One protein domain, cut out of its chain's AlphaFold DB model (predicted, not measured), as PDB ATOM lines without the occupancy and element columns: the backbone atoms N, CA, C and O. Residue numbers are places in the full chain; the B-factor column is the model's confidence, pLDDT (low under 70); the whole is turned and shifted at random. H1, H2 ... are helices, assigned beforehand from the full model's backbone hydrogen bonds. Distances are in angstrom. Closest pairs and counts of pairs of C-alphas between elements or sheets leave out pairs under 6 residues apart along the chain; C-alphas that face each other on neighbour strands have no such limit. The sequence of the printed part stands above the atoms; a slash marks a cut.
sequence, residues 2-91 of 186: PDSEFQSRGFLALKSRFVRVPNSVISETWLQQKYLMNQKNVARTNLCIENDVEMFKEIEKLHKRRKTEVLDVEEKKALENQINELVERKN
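Overview. This is residues 2 to 91 of the 186 residues of the protein "Protein CBG04971" of Caenorhabditis briggsae (UniProt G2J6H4). A long helical hairpin, H4 and H5, has a small head of H1, H2 and H3 where H4 begins. The printed part has 90 residues with five named helices, H1 to H5 in order, and no named strand: all helix. It is loose, with a radius of gyration of the C-alphas of 16.3 A and spans of 52 by 26 by 21 A.

Along the chain. Find C-alpha 3 at (99.854, 87.757, 58.174), where H1, residues 3 to 7, begins. Then come H2, residues 9 to 18, and H3, residues 28 to 37. H4, residues 42 to 68, runs 39.2 A; H5, residues 73 to 90, runs 25.9 A to (90.719, 90.504, 80.113).

Arrangement. Look at the hub, H4: its residues 42 to 46 alone touch H2, closest C-alphas Gly 10 and Val 42, 5.9 A. Its residues 42 to 49 alone touch H3, closest C-alphas Tyr 35 and Thr 45, 5.5 A, at a steep tilt of 60 degrees. H4 and H5 form a hairpin, at a shallow tilt of 23 degrees, opposite ways; their closest C-alphas, Ile 59 and Ile 83, are 6.0 A apart. H1 and H4 are apart. In H1, H2, H3, H4 and H5 every O i to N i+4 pair is within hydrogen-bond range.

Size, cuts and confidence. The farthest C-alphas, Pro 2 and Asp 72, are 52.7 A apart. The printed part has no cut and no long link. Residues 2 to 4 and 22 to 23 have pLDDT under 70.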
ATOM      1  N   PRO A   2     101.467  83.255  57.340       51.56
ATOM      2  CA  PRO A   2     101.480  84.574  56.734       51.56
ATOM      3  C   PRO A   2     100.339  85.419  57.292       51.56
ATOM      4  O   PRO A   2      99.191  84.972  57.315       51.56
ATOM      5  N   ASP A   3     100.678  86.652  57.661       58.78
ATOM      6  CA  ASP A   3      99.854  87.757  58.174       58.78
ATOM      7  C   ASP A   3      98.561  88.075  57.392       58.78
ATOM      8  O   ASP A   3      97.865  89.034  57.713       58.78
ATOM      9  N   SER A   4      98.217  87.287  56.371       69.00
ATOM     10  CA  SER A   4      97.049  87.425  55.497       69.00
ATOM     11  C   SER A   4      95.723  87.582  56.249       69.00
ATOM     12  O   SER A   4      94.878  88.373  55.834       69.00
ATOM     13  N   GLU A   5      95.547  86.910  57.390       75.31
ATOM     14  CA  GLU A   5      94.321  87.006  58.195       75.31
ATOM     15  C   GLU A   5      94.116  88.402  58.800       75.31
ATOM     16  O   GLU A   5      92.982  88.842  59.002       75.31
ATOM     17  N   PHE A   6      95.215  89.119  59.038       87.94
ATOM     18  CA  PHE A   6      95.242  90.463  59.607       87.94
ATOM     19  C   PHE A   6      95.363  91.555  58.532       87.94
ATOM     20  O   PHE A   6      95.508  92.731  58.857       87.94
ATOM     21  N   GLN A   7      95.255  91.189  57.250       87.94
ATOM     22  CA  GLN A   7      95.167  92.133  56.127       87.94
ATOM     23  C   GLN A   7      93.722  92.379  55.667       87.94
ATOM     24  O   GLN A   7      93.485  93.147  54.735       87.94
ATOM     25  N   SER A   8      92.729  91.742  56.300       91.44
ATOM     26  CA  SER A   8      91.327  91.936  55.922       91.44
ATOM     27  C   SER A   8      90.888  93.387  56.158       91.44
ATOM     28  O   SER A   8      91.260  94.017  57.153       91.44
ATOM     29  N   ARG A   9      90.032  93.924  55.275       92.38
ATOM     30  CA  ARG A   9      89.490  95.291  55.415       92.38
ATOM     31  C   ARG A   9      88.845  95.514  56.788       92.38
ATOM     32  O   ARG A   9      88.995  96.583  57.372       92.38
ATOM     33  N   GLY A  10      88.163  94.495  57.311       92.62
ATOM     34  CA  GLY A  10      87.546  94.523  58.635       92.62
ATOM     35  C   GLY A  10      88.564  94.631  59.770       92.62
ATOM     36  O   GLY A  10      88.413  95.477  60.649       92.62
ATOM     37  N   PHE A  11      89.630  93.830  59.732       94.38
ATOM     38  CA  PHE A  11      90.693  93.905  60.732       94.38
ATOM     39  C   PHE A  11      91.443  95.243  60.672       94.38
ATOM     40  O   PHE A  11      91.677  95.867  61.705       94.38
ATOM     41  N   LEU A  12      91.766  95.734  59.471       94.19
ATOM     42  CA  LEU A  12      92.448  97.022  59.289       94.19
ATOM     43  C   LEU A  12      91.617  98.209  59.806       94.19
ATOM     44  O   LEU A  12      92.182  99.163  60.351       94.19
ATOM     45  N   ALA A  13      90.286  98.132  59.694       93.19
ATOM     46  CA  ALA A  13      89.379  99.110  60.287       93.19
ATOM     47  C   ALA A  13      89.445  99.081  61.825       93.19
ATOM     48  O   ALA A  13      89.628 100.129  62.446       93.19
ATOM     49  N   LEU A  14      89.395  97.892  62.441       94.56
ATOM     50  CA  LEU A  14      89.568  97.734  63.893       94.56
ATOM     51  C   LEU A  14      90.938  98.248  64.365       94.56
ATOM     52  O   LEU A  14      91.020  98.982  65.348       94.56
ATOM     53  N   LYS A  15      92.012  97.914  63.642       93.50
ATOM     54  CA  LYS A  15      93.382  98.350  63.953       93.50
ATOM     55  C   LYS A  15      93.510  99.871  63.921       93.50
ATOM     56  O   LYS A  15      94.096 100.461  64.827       93.50
ATOM     57  N   SER A  16      92.943 100.510  62.899       90.81
ATOM     58  CA  SER A  16      92.937 101.972  62.783       90.81
ATOM     59  C   SER A  16      92.137 102.630  63.905       90.81
ATOM     60  O   SER A  16      92.563 103.654  64.426       90.81
ATOM     61  N   ARG A  17      91.020 102.015  64.312       90.69
ATOM     62  CA  ARG A  17      90.149 102.533  65.371       90.69
ATOM     63  C   ARG A  17      90.751 102.414  66.769       90.69
ATOM     64  O   ARG A  17      90.582 103.332  67.559       90.69
ATOM     65  N   PHE A  18      91.391 101.291  67.092       89.75
ATOM     66  CA  PHE A  18      91.789 100.999  68.473       89.75
ATOM     67  C   PHE A  18      93.290 101.064  68.717       89.75
ATOM     68  O   PHE A  18      93.688 101.471  69.794       89.75
ATOM     69  N   VAL A  19      94.138 100.682  67.762       85.88
ATOM     70  CA  VAL A  19      95.583 100.518  68.015       85.88
ATOM     71  C   VAL A  19      96.370 101.769  67.634       85.88
ATOM     72  O   VAL A  19      97.294 102.163  68.335       85.88
ATOM     73  N   ARG A  20      96.006 102.427  66.527       77.88
ATOM     74  CA  ARG A  20      96.707 103.627  66.027       77.88
ATOM     75  C   ARG A  20      96.324 104.921  66.753       77.88
ATOM     76  O   ARG A  20      96.692 106.004  66.307       77.88
ATOM     77  N   VAL A  21      95.589 104.818  67.856       72.31
ATOM     78  CA  VAL A  21      95.197 105.965  68.675       72.31
ATOM     79  C   VAL A  21      96.312 106.258  69.687       72.31
ATOM     80  O   VAL A  21      96.761 105.332  70.368       72.31
ATOM     81  N   PRO A  22      96.773 107.517  69.818       61.97
ATOM     82  CA  PRO A  22      97.724 107.897  70.861       61.97
ATOM     83  C   PRO A  22      97.228 107.476  72.250       61.97
ATOM     84  O   PRO A  22      96.054 107.655  72.568       61.97
ATOM     85  N   ASN A  23      98.122 106.932  73.080       62.38
ATOM     86  CA  ASN A  23      97.813 106.409  74.421       62.38
ATOM     87  C   ASN A  23      96.803 105.249  74.450       62.38
ATOM     88  O   ASN A  23      96.183 105.002  75.485       62.38
ATOM     89  N   SER A  24      96.626 104.527  73.340       70.06
ATOM     90  CA  SER A  24      95.776 103.342  73.353       70.06
ATOM     91  C   SER A  24      96.296 102.289  74.330       70.06
ATOM     92  O   SER A  24      97.465 101.900  74.299       70.06
ATOM     93  N   VAL A  25      95.386 101.778  75.155       79.12
ATOM     94  CA  VAL A  25      95.615 100.603  76.009       79.12
ATOM     95  C   VAL A  25      95.548  99.288  75.221       79.12
ATOM     96  O   VAL A  25      95.912  98.234  75.741       79.12
ATOM     97  N   ILE A  26      95.090  99.329  73.964       87.38
ATOM     98  CA  ILE A  26      94.908  98.159  73.104       87.38
ATOM     99  C   ILE A  26      96.116  98.006  72.181       87.38
ATOM    100  O   ILE A  26      96.322  98.788  71.254       87.38
ATOM    101  N   SER A  27      96.901  96.952  72.407       89.06
ATOM    102  CA  SER A  27      98.006  96.588  71.520       89.06
ATOM    103  C   SER A  27      97.517  95.846  70.273       89.06
ATOM    104  O   SER A  27      96.432  95.261  70.249       89.06
ATOM    105  N   GLU A  28      98.340  95.823  69.222       92.06
ATOM    106  CA  GLU A  28      98.026  95.049  68.016       92.06
ATOM    107  C   GLU A  28      97.881  93.553  68.312       92.06
ATOM    108  O   GLU A  28      96.906  92.941  67.886       92.06
ATOM    109  N   THR A  29      98.792  92.984  69.106       92.06
ATOM    110  CA  THR A  29      98.727  91.582  69.536       92.06
ATOM    111  C   THR A  29      97.417  91.274  70.255       92.06
ATOM    112  O   THR A  29      96.782  90.259  69.974       92.06
ATOM    113  N   TRP A  30      96.969  92.176  71.133       93.00
ATOM    114  CA  TRP A  30      95.689  92.043  71.824       93.00
ATOM    115  C   TRP A  30      94.519  92.004  70.840       93.00
ATOM    116  O   TRP A  30      93.657  91.129  70.910       93.00
ATOM    117  N   LEU A  31      94.501  92.926  69.874       95.31
ATOM    118  CA  LEU A  31      93.465  92.955  68.848       95.31
ATOM    119  C   LEU A  31      93.463  91.666  68.009       95.31
ATOM    120  O   LEU A  31      92.394  91.123  67.742       95.31
ATOM    121  N   GLN A  32      94.634  91.154  67.627       96.00
ATOM    122  CA  GLN A  32      94.771  89.895  66.883       96.00
ATOM    123  C   GLN A  32      94.198  88.711  67.668       96.00
ATOM    124  O   GLN A  32      93.378  87.960  67.139       96.00
ATOM    125  N   GLN A  33      94.553  88.586  68.949       95.69
ATOM    126  CA  GLN A  33      94.008  87.565  69.845       95.69
ATOM    127  C   GLN A  33      92.479  87.621  69.916       95.69
ATOM    128  O   GLN A  33      91.806  86.611  69.716       95.69
ATOM    129  N   LYS A  34      91.914  88.812  70.153       95.81
ATOM    130  CA  LYS A  34      90.461  89.006  70.255       95.81
ATOM    131  C   LYS A  34      89.753  88.809  68.918       95.81
ATOM    132  O   LYS A  34      88.605  88.362  68.903       95.81
ATOM    133  N   TYR A  35      90.408  89.106  67.799       96.56
ATOM    134  CA  TYR A  35      89.874  88.843  66.467       96.56
ATOM    135  C   TYR A  35      89.755  87.342  66.203       96.56
ATOM    136  O   TYR A  35      88.686  86.876  65.809       96.56
ATOM    137  N   LEU A  36      90.802  86.570  66.506       95.69
ATOM    138  CA  LEU A  36      90.773  85.113  66.367       95.69
ATOM    139  C   LEU A  36      89.807  84.449  67.354       95.69
ATOM    140  O   LEU A  36      89.017  83.601  66.946       95.69
ATOM    141  N   MET A  37      89.794  84.888  68.618       94.75
ATOM    142  CA  MET A  37      88.848  84.422  69.644       94.75
ATOM    143  C   MET A  37      87.390  84.589  69.197       94.75
ATOM    144  O   MET A  37      86.555  83.722  69.436       94.75
ATOM    145  N   ASN A  38      87.087  85.689  68.506       95.56
ATOM    146  CA  ASN A  38      85.760  85.971  67.963       95.56
ATOM    147  C   ASN A  38      85.566  85.435  66.536       95.56
ATOM    148  O   ASN A  38      84.699  85.927  65.813       95.56
ATOM    149  N   GLN A  39      86.360  84.445  66.113       94.25
ATOM    150  CA  GLN A  39      86.244  83.781  64.811       94.25
ATOM    151  C   GLN A  39      86.280  84.766  63.634       94.25
ATOM    152  O   GLN A  39      85.541  84.628  62.661       94.25
ATOM    153  N   LYS A  40      87.123  85.800  63.735       94.81
ATOM    154  CA  LYS A  40      87.297  86.849  62.719       94.81
ATOM    155  C   LYS A  40      86.031  87.699  62.482       94.81
ATOM    156  O   LYS A  40      85.942  88.431  61.491       94.81
ATOM    157  N   ASN A  41      85.059  87.655  63.399       96.62
ATOM    158  CA  ASN A  41      83.837  88.453  63.334       96.62
ATOM    159  C   ASN A  41      84.091  89.889  63.817       96.62
ATOM    160  O   ASN A  41      84.213  90.145  65.012       96.62
ATOM    161  N   VAL A  42      84.101  90.837  62.877       96.56
ATOM    162  CA  VAL A  42      84.421  92.252  63.132       96.56
ATOM    163  C   VAL A  42      83.511  92.886  64.185       96.56
ATOM    164  O   VAL A  42      84.009  93.570  65.074       96.56
ATOM    165  N   ALA A  43      82.198  92.653  64.115       97.12
ATOM    166  CA  ALA A  43      81.240  93.263  65.038       97.12
ATOM    167  C   ALA A  43      81.423  92.740  66.471       97.12
ATOM    168  O   ALA A  43      81.475  93.525  67.417       97.12
ATOM    169  N   ARG A  44      81.601  91.420  66.628       97.75
ATOM    170  CA  ARG A  44      81.876  90.800  67.933       97.75
ATOM    171  C   ARG A  44      83.220  91.246  68.496       97.75
ATOM    172  O   ARG A  44      83.298  91.573  69.675       97.75
ATOM    173  N   THR A  45      84.262  91.311  67.665       97.38
ATOM    174  CA  THR A  45      85.570  91.821  68.092       97.38
ATOM    175  C   THR A  45      85.482  93.281  68.517       97.38
ATOM    176  O   THR A  45      86.028  93.621  69.559       97.38
ATOM    177  N   ASN A  46      84.768  94.130  67.773       96.31
ATOM    178  CA  ASN A  46      84.578  95.532  68.136       96.31
ATOM    179  C   ASN A  46      83.957  95.678  69.531       96.31
ATOM    180  O   ASN A  46      84.535  96.338  70.387       96.31
ATOM    181  N   LEU A  47      82.824  95.006  69.762       96.50
ATOM    182  CA  LEU A  47      82.131  95.033  71.052       96.50
ATOM    183  C   LEU A  47      83.008  94.468  72.181       96.50
ATOM    184  O   LEU A  47      83.047  95.012  73.278       96.50
ATOM    185  N   CYS A  48      83.747  93.391  71.908       95.38
ATOM    186  CA  CYS A  48      84.676  92.809  72.872       95.38
ATOM    187  C   CYS A  48      85.775  93.800  73.281       95.38
ATOM    188  O   CYS A  48      86.095  93.887  74.461       95.38
ATOM    189  N   ILE A  49      86.339  94.552  72.331       94.56
ATOM    190  CA  ILE A  49      87.376  95.551  72.619       94.56
ATOM    191  C   ILE A  49      86.794  96.757  73.367       94.56
ATOM    192  O   ILE A  49      87.423  97.241  74.301       94.56
ATOM    193  N   GLU A  50      85.593  97.220  73.011       93.88
ATOM    194  CA  GLU A  50      84.898  98.284  73.754       93.88
ATOM    195  C   GLU A  50      84.662  97.877  75.219       93.88
ATOM    196  O   GLU A  50      84.962  98.647  76.132       93.88
ATOM    197  N   ASN A  51      84.236  96.634  75.452       94.12
ATOM    198  CA  ASN A  51      84.087  96.083  76.799       94.12
ATOM    199  C   ASN A  51      85.431  95.959  77.534       94.12
ATOM    200  O   ASN A  51      85.500  96.271  78.723       94.12
ATOM    201  N   ASP A  52      86.500  95.532  76.850       92.50
ATOM    202  CA  ASP A  52      87.844  95.475  77.437       92.50
ATOM    203  C   ASP A  52      88.303  96.883  77.879       92.50
ATOM    204  O   ASP A  52      88.858  97.026  78.966       92.50
ATOM    205  N   VAL A  53      88.031  97.935  77.092       90.88
ATOM    206  CA  VAL A  53      88.350  99.338  77.444       90.88
ATOM    207  C   VAL A  53      87.636  99.784  78.722       90.88
ATOM    208  O   VAL A  53      88.268 100.377  79.596       90.88
ATOM    209  N   GLU A  54      86.346  99.486  78.871       92.81
ATOM    210  CA  GLU A  54      85.625  99.786  80.116       92.81
ATOM    211  C   GLU A  54      86.153  98.957  81.295       92.81
ATOM    212  O   GLU A  54      86.305  99.473  82.405       92.81
ATOM    213  N   MET A  55      86.536  97.701  81.049       93.69
ATOM    214  CA  MET A  55      87.154  96.842  82.058       93.69
ATOM    215  C   MET A  55      88.491  97.408  82.561       93.69
ATOM    216  O   MET A  55      88.749  97.362  83.763       93.69
ATOM    217  N   PHE A  56      89.321  97.986  81.685       90.88
ATOM    218  CA  PHE A  56      90.555  98.671  82.097       90.88
ATOM    219  C   PHE A  56      90.270  99.834  83.054       90.88
ATOM    220  O   PHE A  56      90.903  99.924  84.107       90.88
ATOM    221  N   LYS A  57      89.284 100.682  82.733       92.69
ATOM    222  CA  LYS A  57      88.882 101.801  83.602       92.69
ATOM    223  C   LYS A  57      88.400 101.306  84.963       92.69
ATOM    224  O   LYS A  57      88.698 101.922  85.984       92.69
ATOM    225  N   GLU A  58      87.660 100.203  84.989       95.56
ATOM    226  CA  GLU A  58      87.189  99.611  86.240       95.56
ATOM    227  C   GLU A  58      88.347  99.059  87.077       95.56
ATOM    228  O   GLU A  58      88.453  99.365  88.262       95.56
ATOM    229  N   ILE A  59      89.284  98.332  86.461       94.94
ATOM    230  CA  ILE A  59      90.501  97.855  87.133       94.94
ATOM    231  C   ILE A  59      91.273  99.031  87.754       94.94
ATOM    232  O   ILE A  59      91.690  98.954  88.912       94.94
ATOM    233  N   GLU A  60      91.433 100.142  87.030       93.88
ATOM    234  CA  GLU A  60      92.087 101.351  87.546       93.88
ATOM    235  C   GLU A  60      91.350 101.960  88.745       93.88
ATOM    236  O   GLU A  60      91.987 102.304  89.748       93.88
ATOM    237  N   LYS A  61      90.015 102.053  88.687       96.19
ATOM    238  CA  LYS A  61      89.190 102.533  89.808       96.19
ATOM    239  C   LYS A  61      89.356 101.655  91.043       96.19
ATOM    240  O   LYS A  61      89.580 102.185  92.131       96.19
ATOM    241  N   LEU A  62      89.309 100.332  90.886       96.94
ATOM    242  CA  LEU A  62      89.474  99.393  91.997       96.94
ATOM    243  C   LEU A  62      90.884  99.475  92.596       96.94
ATOM    244  O   LEU A  62      91.036  99.456  93.817       96.94
ATOM    245  N   HIS A  63      91.921  99.649  91.770       95.62
ATOM    246  CA  HIS A  63      93.281  99.903  92.261       95.62
ATOM    247  C   HIS A  63      93.402 101.221  93.019       95.62
ATOM    248  O   HIS A  63      94.117 101.272  94.022       95.62
ATOM    249  N   LYS A  64      92.732 102.283  92.558       95.94
ATOM    250  CA  LYS A  64      92.688 103.565  93.270       95.94
ATOM    251  C   LYS A  64      92.028 103.380  94.632       95.94
ATOM    252  O   LYS A  64      92.677 103.651  95.636       95.94
ATOM    253  N   ARG A  65      90.822 102.806  94.660       95.88
ATOM    254  CA  ARG A  65      90.080 102.454  95.878       95.88
ATOM    255  C   ARG A  65      90.941 101.667  96.866       95.88
ATOM    256  O   ARG A  65      91.124 102.097  97.997       95.88
ATOM    257  N   ARG A  66      91.576 100.585  96.403       95.50
ATOM    258  CA  ARG A  66      92.475  99.740  97.207       95.50
ATOM    259  C   ARG A  66      93.620 100.520  97.865       95.50
ATOM    260  O   ARG A  66      94.104 100.114  98.917       95.50
ATOM    261  N   LYS A  67      94.122 101.568  97.207       93.12
ATOM    262  CA  LYS A  67      95.252 102.378  97.690       93.12
ATOM    263  C   LYS A  67      94.819 103.514  98.611       93.12
ATOM    264  O   LYS A  67      95.626 103.925  99.437       93.12
ATOM    265  N   THR A  68      93.619 104.059  98.420       94.19
ATOM    266  CA  THR A  68      93.193 105.304  99.073       94.19
ATOM    267  C   THR A  68      92.199 105.100 100.204       94.19
ATOM    268  O   THR A  68      92.149 105.932 101.102       94.19
ATOM    269  N   GLU A  69      91.388 104.046 100.158       94.25
ATOM    270  CA  GLU A  69      90.364 103.794 101.172       94.25
ATOM    271  C   GLU A  69      90.914 102.965 102.336       94.25
ATOM    272  O   GLU A  69      91.765 102.088 102.164       94.25
ATOM    273  N   VAL A  70      90.397 103.246 103.533       94.44
ATOM    274  CA  VAL A  70      90.617 102.417 104.719       94.44
ATOM    275  C   VAL A  70      89.591 101.294 104.669       94.44
ATOM    276  O   VAL A  70      88.423 101.508 104.970       94.44
ATOM    277  N   LEU A  71      90.040 100.127 104.225       93.62
ATOM    278  CA  LEU A  71      89.232  98.917 104.110       93.62
ATOM    279  C   LEU A  71      89.623  97.949 105.219       93.62
ATOM    280  O   LEU A  71      90.809  97.859 105.567       93.62
ATOM    281  N   ASP A  72      88.657  97.192 105.725       95.94
ATOM    282  CA  ASP A  72      88.982  96.069 106.594       95.94
ATOM    283  C   ASP A  72      89.681  94.931 105.818       95.94
ATOM    284  O   ASP A  72      89.892  94.984 104.599       95.94
ATOM    285  N   VAL A  73      90.114  93.896 106.542       94.88
ATOM    286  CA  VAL A  73      90.874  92.780 105.960       94.88
ATOM    287  C   VAL A  73      90.060  92.012 104.913       94.88
ATOM    288  O   VAL A  73      90.613  91.652 103.868       94.88
ATOM    289  N   GLU A  74      88.774  91.770 105.160       96.56
ATOM    290  CA  GLU A  74      87.921  90.982 104.268       96.56
ATOM    291  C   GLU A  74      87.470  91.803 103.058       96.56
ATOM    292  O   GLU A  74      87.550  91.316 101.929       96.56
ATOM    293  N   GLU A  75      87.110  93.072 103.249       96.38
ATOM    294  CA  GLU A  75      86.804  94.011 102.169       96.38
ATOM    295  C   GLU A  75      87.993  94.182 101.229       96.38
ATOM    296  O   GLU A  75      87.856  94.103 100.003       96.38
ATOM    297  N   LYS A  76      89.190  94.373 101.796       95.19
ATOM    298  CA  LYS A  76      90.414  94.482 101.008       95.19
ATOM    299  C   LYS A  76      90.647  93.204 100.219       95.19
ATOM    300  O   LYS A  76      90.898  93.275  99.022       95.19
ATOM    301  N   LYS A  77      90.534  92.034 100.846       96.06
ATOM    302  CA  LYS A  77      90.721  90.743 100.172       96.06
ATOM    303  C   LYS A  77      89.692  90.512  99.060       96.06
ATOM    304  O   LYS A  77      90.071  90.058  97.980       96.06
ATOM    305  N   ALA A  78      88.426  90.852  99.287       96.94
ATOM    306  CA  ALA A  78      87.374  90.778  98.277       96.94
ATOM    307  C   ALA A  78      87.689  91.690  97.082       96.94
ATOM    308  O   ALA A  78      87.653  91.240  95.936       96.94
ATOM    309  N   LEU A  79      88.110  92.930  97.346       97.31
ATOM    310  CA  LEU A  79      88.529  93.883  96.319       97.31
ATOM    311  C   LEU A  79      89.747  93.380  95.530       97.31
ATOM    312  O   LEU A  79      89.788  93.453  94.303       97.31
ATOM    313  N   GLU A  80      90.746  92.841  96.225       97.31
ATOM    314  CA  GLU A  80      91.944  92.260  95.623       97.31
ATOM    315  C   GLU A  80      91.609  91.061  94.721       97.31
ATOM    316  O   GLU A  80      92.180  90.923  93.635       97.31
ATOM    317  N   ASN A  81      90.669  90.208  95.129       97.50
ATOM    318  CA  ASN A  81      90.176  89.104  94.307       97.50
ATOM    319  C   ASN A  81      89.425  89.614  93.074       97.50
ATOM    320  O   ASN A  81      89.754  89.191  91.967       97.50
ATOM    321  N   GLN A  82      88.522  90.585  93.243       97.81
ATOM    322  CA  GLN A  82      87.778  91.200  92.143       97.81
ATOM    323  C   GLN A  82      88.715  91.799  91.080       97.81
ATOM    324  O   GLN A  82      88.507  91.594  89.883       97.81
ATOM    325  N   ILE A  83      89.777  92.496  91.503       97.94
ATOM    326  CA  ILE A  83      90.810  93.021  90.596       97.94
ATOM    327  C   ILE A  83      91.445  91.881  89.796       97.94
ATOM    328  O   ILE A  83      91.497  91.944  88.569       97.94
ATOM    329  N   ASN A  84      91.922  90.833  90.472       98.12
ATOM    330  CA  ASN A  84      92.593  89.717  89.803       98.12
ATOM    331  C   ASN A  84      91.660  88.998  88.814       98.12
ATOM    332  O   ASN A  84      92.091  88.649  87.719       98.12
ATOM    333  N   GLU A  85      90.386  88.812  89.164       97.19
ATOM    334  CA  GLU A  85      89.382  88.194  88.291       97.19
ATOM    335  C   GLU A  85      89.059  89.043  87.059       97.19
ATOM    336  O   GLU A  85      88.845  88.506  85.972       97.19
ATOM    337  N   LEU A  86      89.009  90.372  87.197       96.81
ATOM    338  CA  LEU A  86      88.837  91.271  86.055       96.81
ATOM    339  C   LEU A  86      90.040  91.194  85.113       96.81
ATOM    340  O   LEU A  86      89.863  91.017  83.911       96.81
ATOM    341  N   VAL A  87      91.262  91.252  85.645       95.56
ATOM    342  CA  VAL A  87      92.474  91.184  84.813       95.56
ATOM    343  C   VAL A  87      92.608  89.806  84.145       95.56
ATOM    344  O   VAL A  87      93.003  89.717  82.983       95.56
ATOM    345  N   GLU A  88      92.213  88.727  84.827       96.38
ATOM    346  CA  GLU A  88      92.141  87.384  84.242       96.38
ATOM    347  C   GLU A  88      91.142  87.325  83.077       96.38
ATOM    348  O   GLU A  88      91.513  86.886  81.990       96.38
ATOM    349  N   ARG A  89      89.914  87.833  83.256       94.00
ATOM    350  CA  ARG A  89      88.878  87.871  82.201       94.00
ATOM    351  C   ARG A  89      89.266  88.705  80.983       94.00
ATOM    352  O   ARG A  89      88.787  88.443  79.883       94.00
ATOM    353  N   LYS A  90      90.129  89.699  81.182       91.25
ATOM    354  CA  LYS A  90      90.719  90.504  80.113       91.25
ATOM    355  C   LYS A  90      91.507  89.615  79.147       91.25
ATOM    356  O   LYS A  90      91.433  89.802  77.938       91.25
ATOM    357  N   ASN A  91      92.257  88.637  79.650       94.62
ATOM    358  CA  ASN A  91      93.065  87.751  78.813       94.62
ATOM    359  C   ASN A  91      92.193  86.781  77.997       94.62
ATOM    360  O   ASN A  91      91.007  86.592  78.264       94.62
TER     361      ASN A  91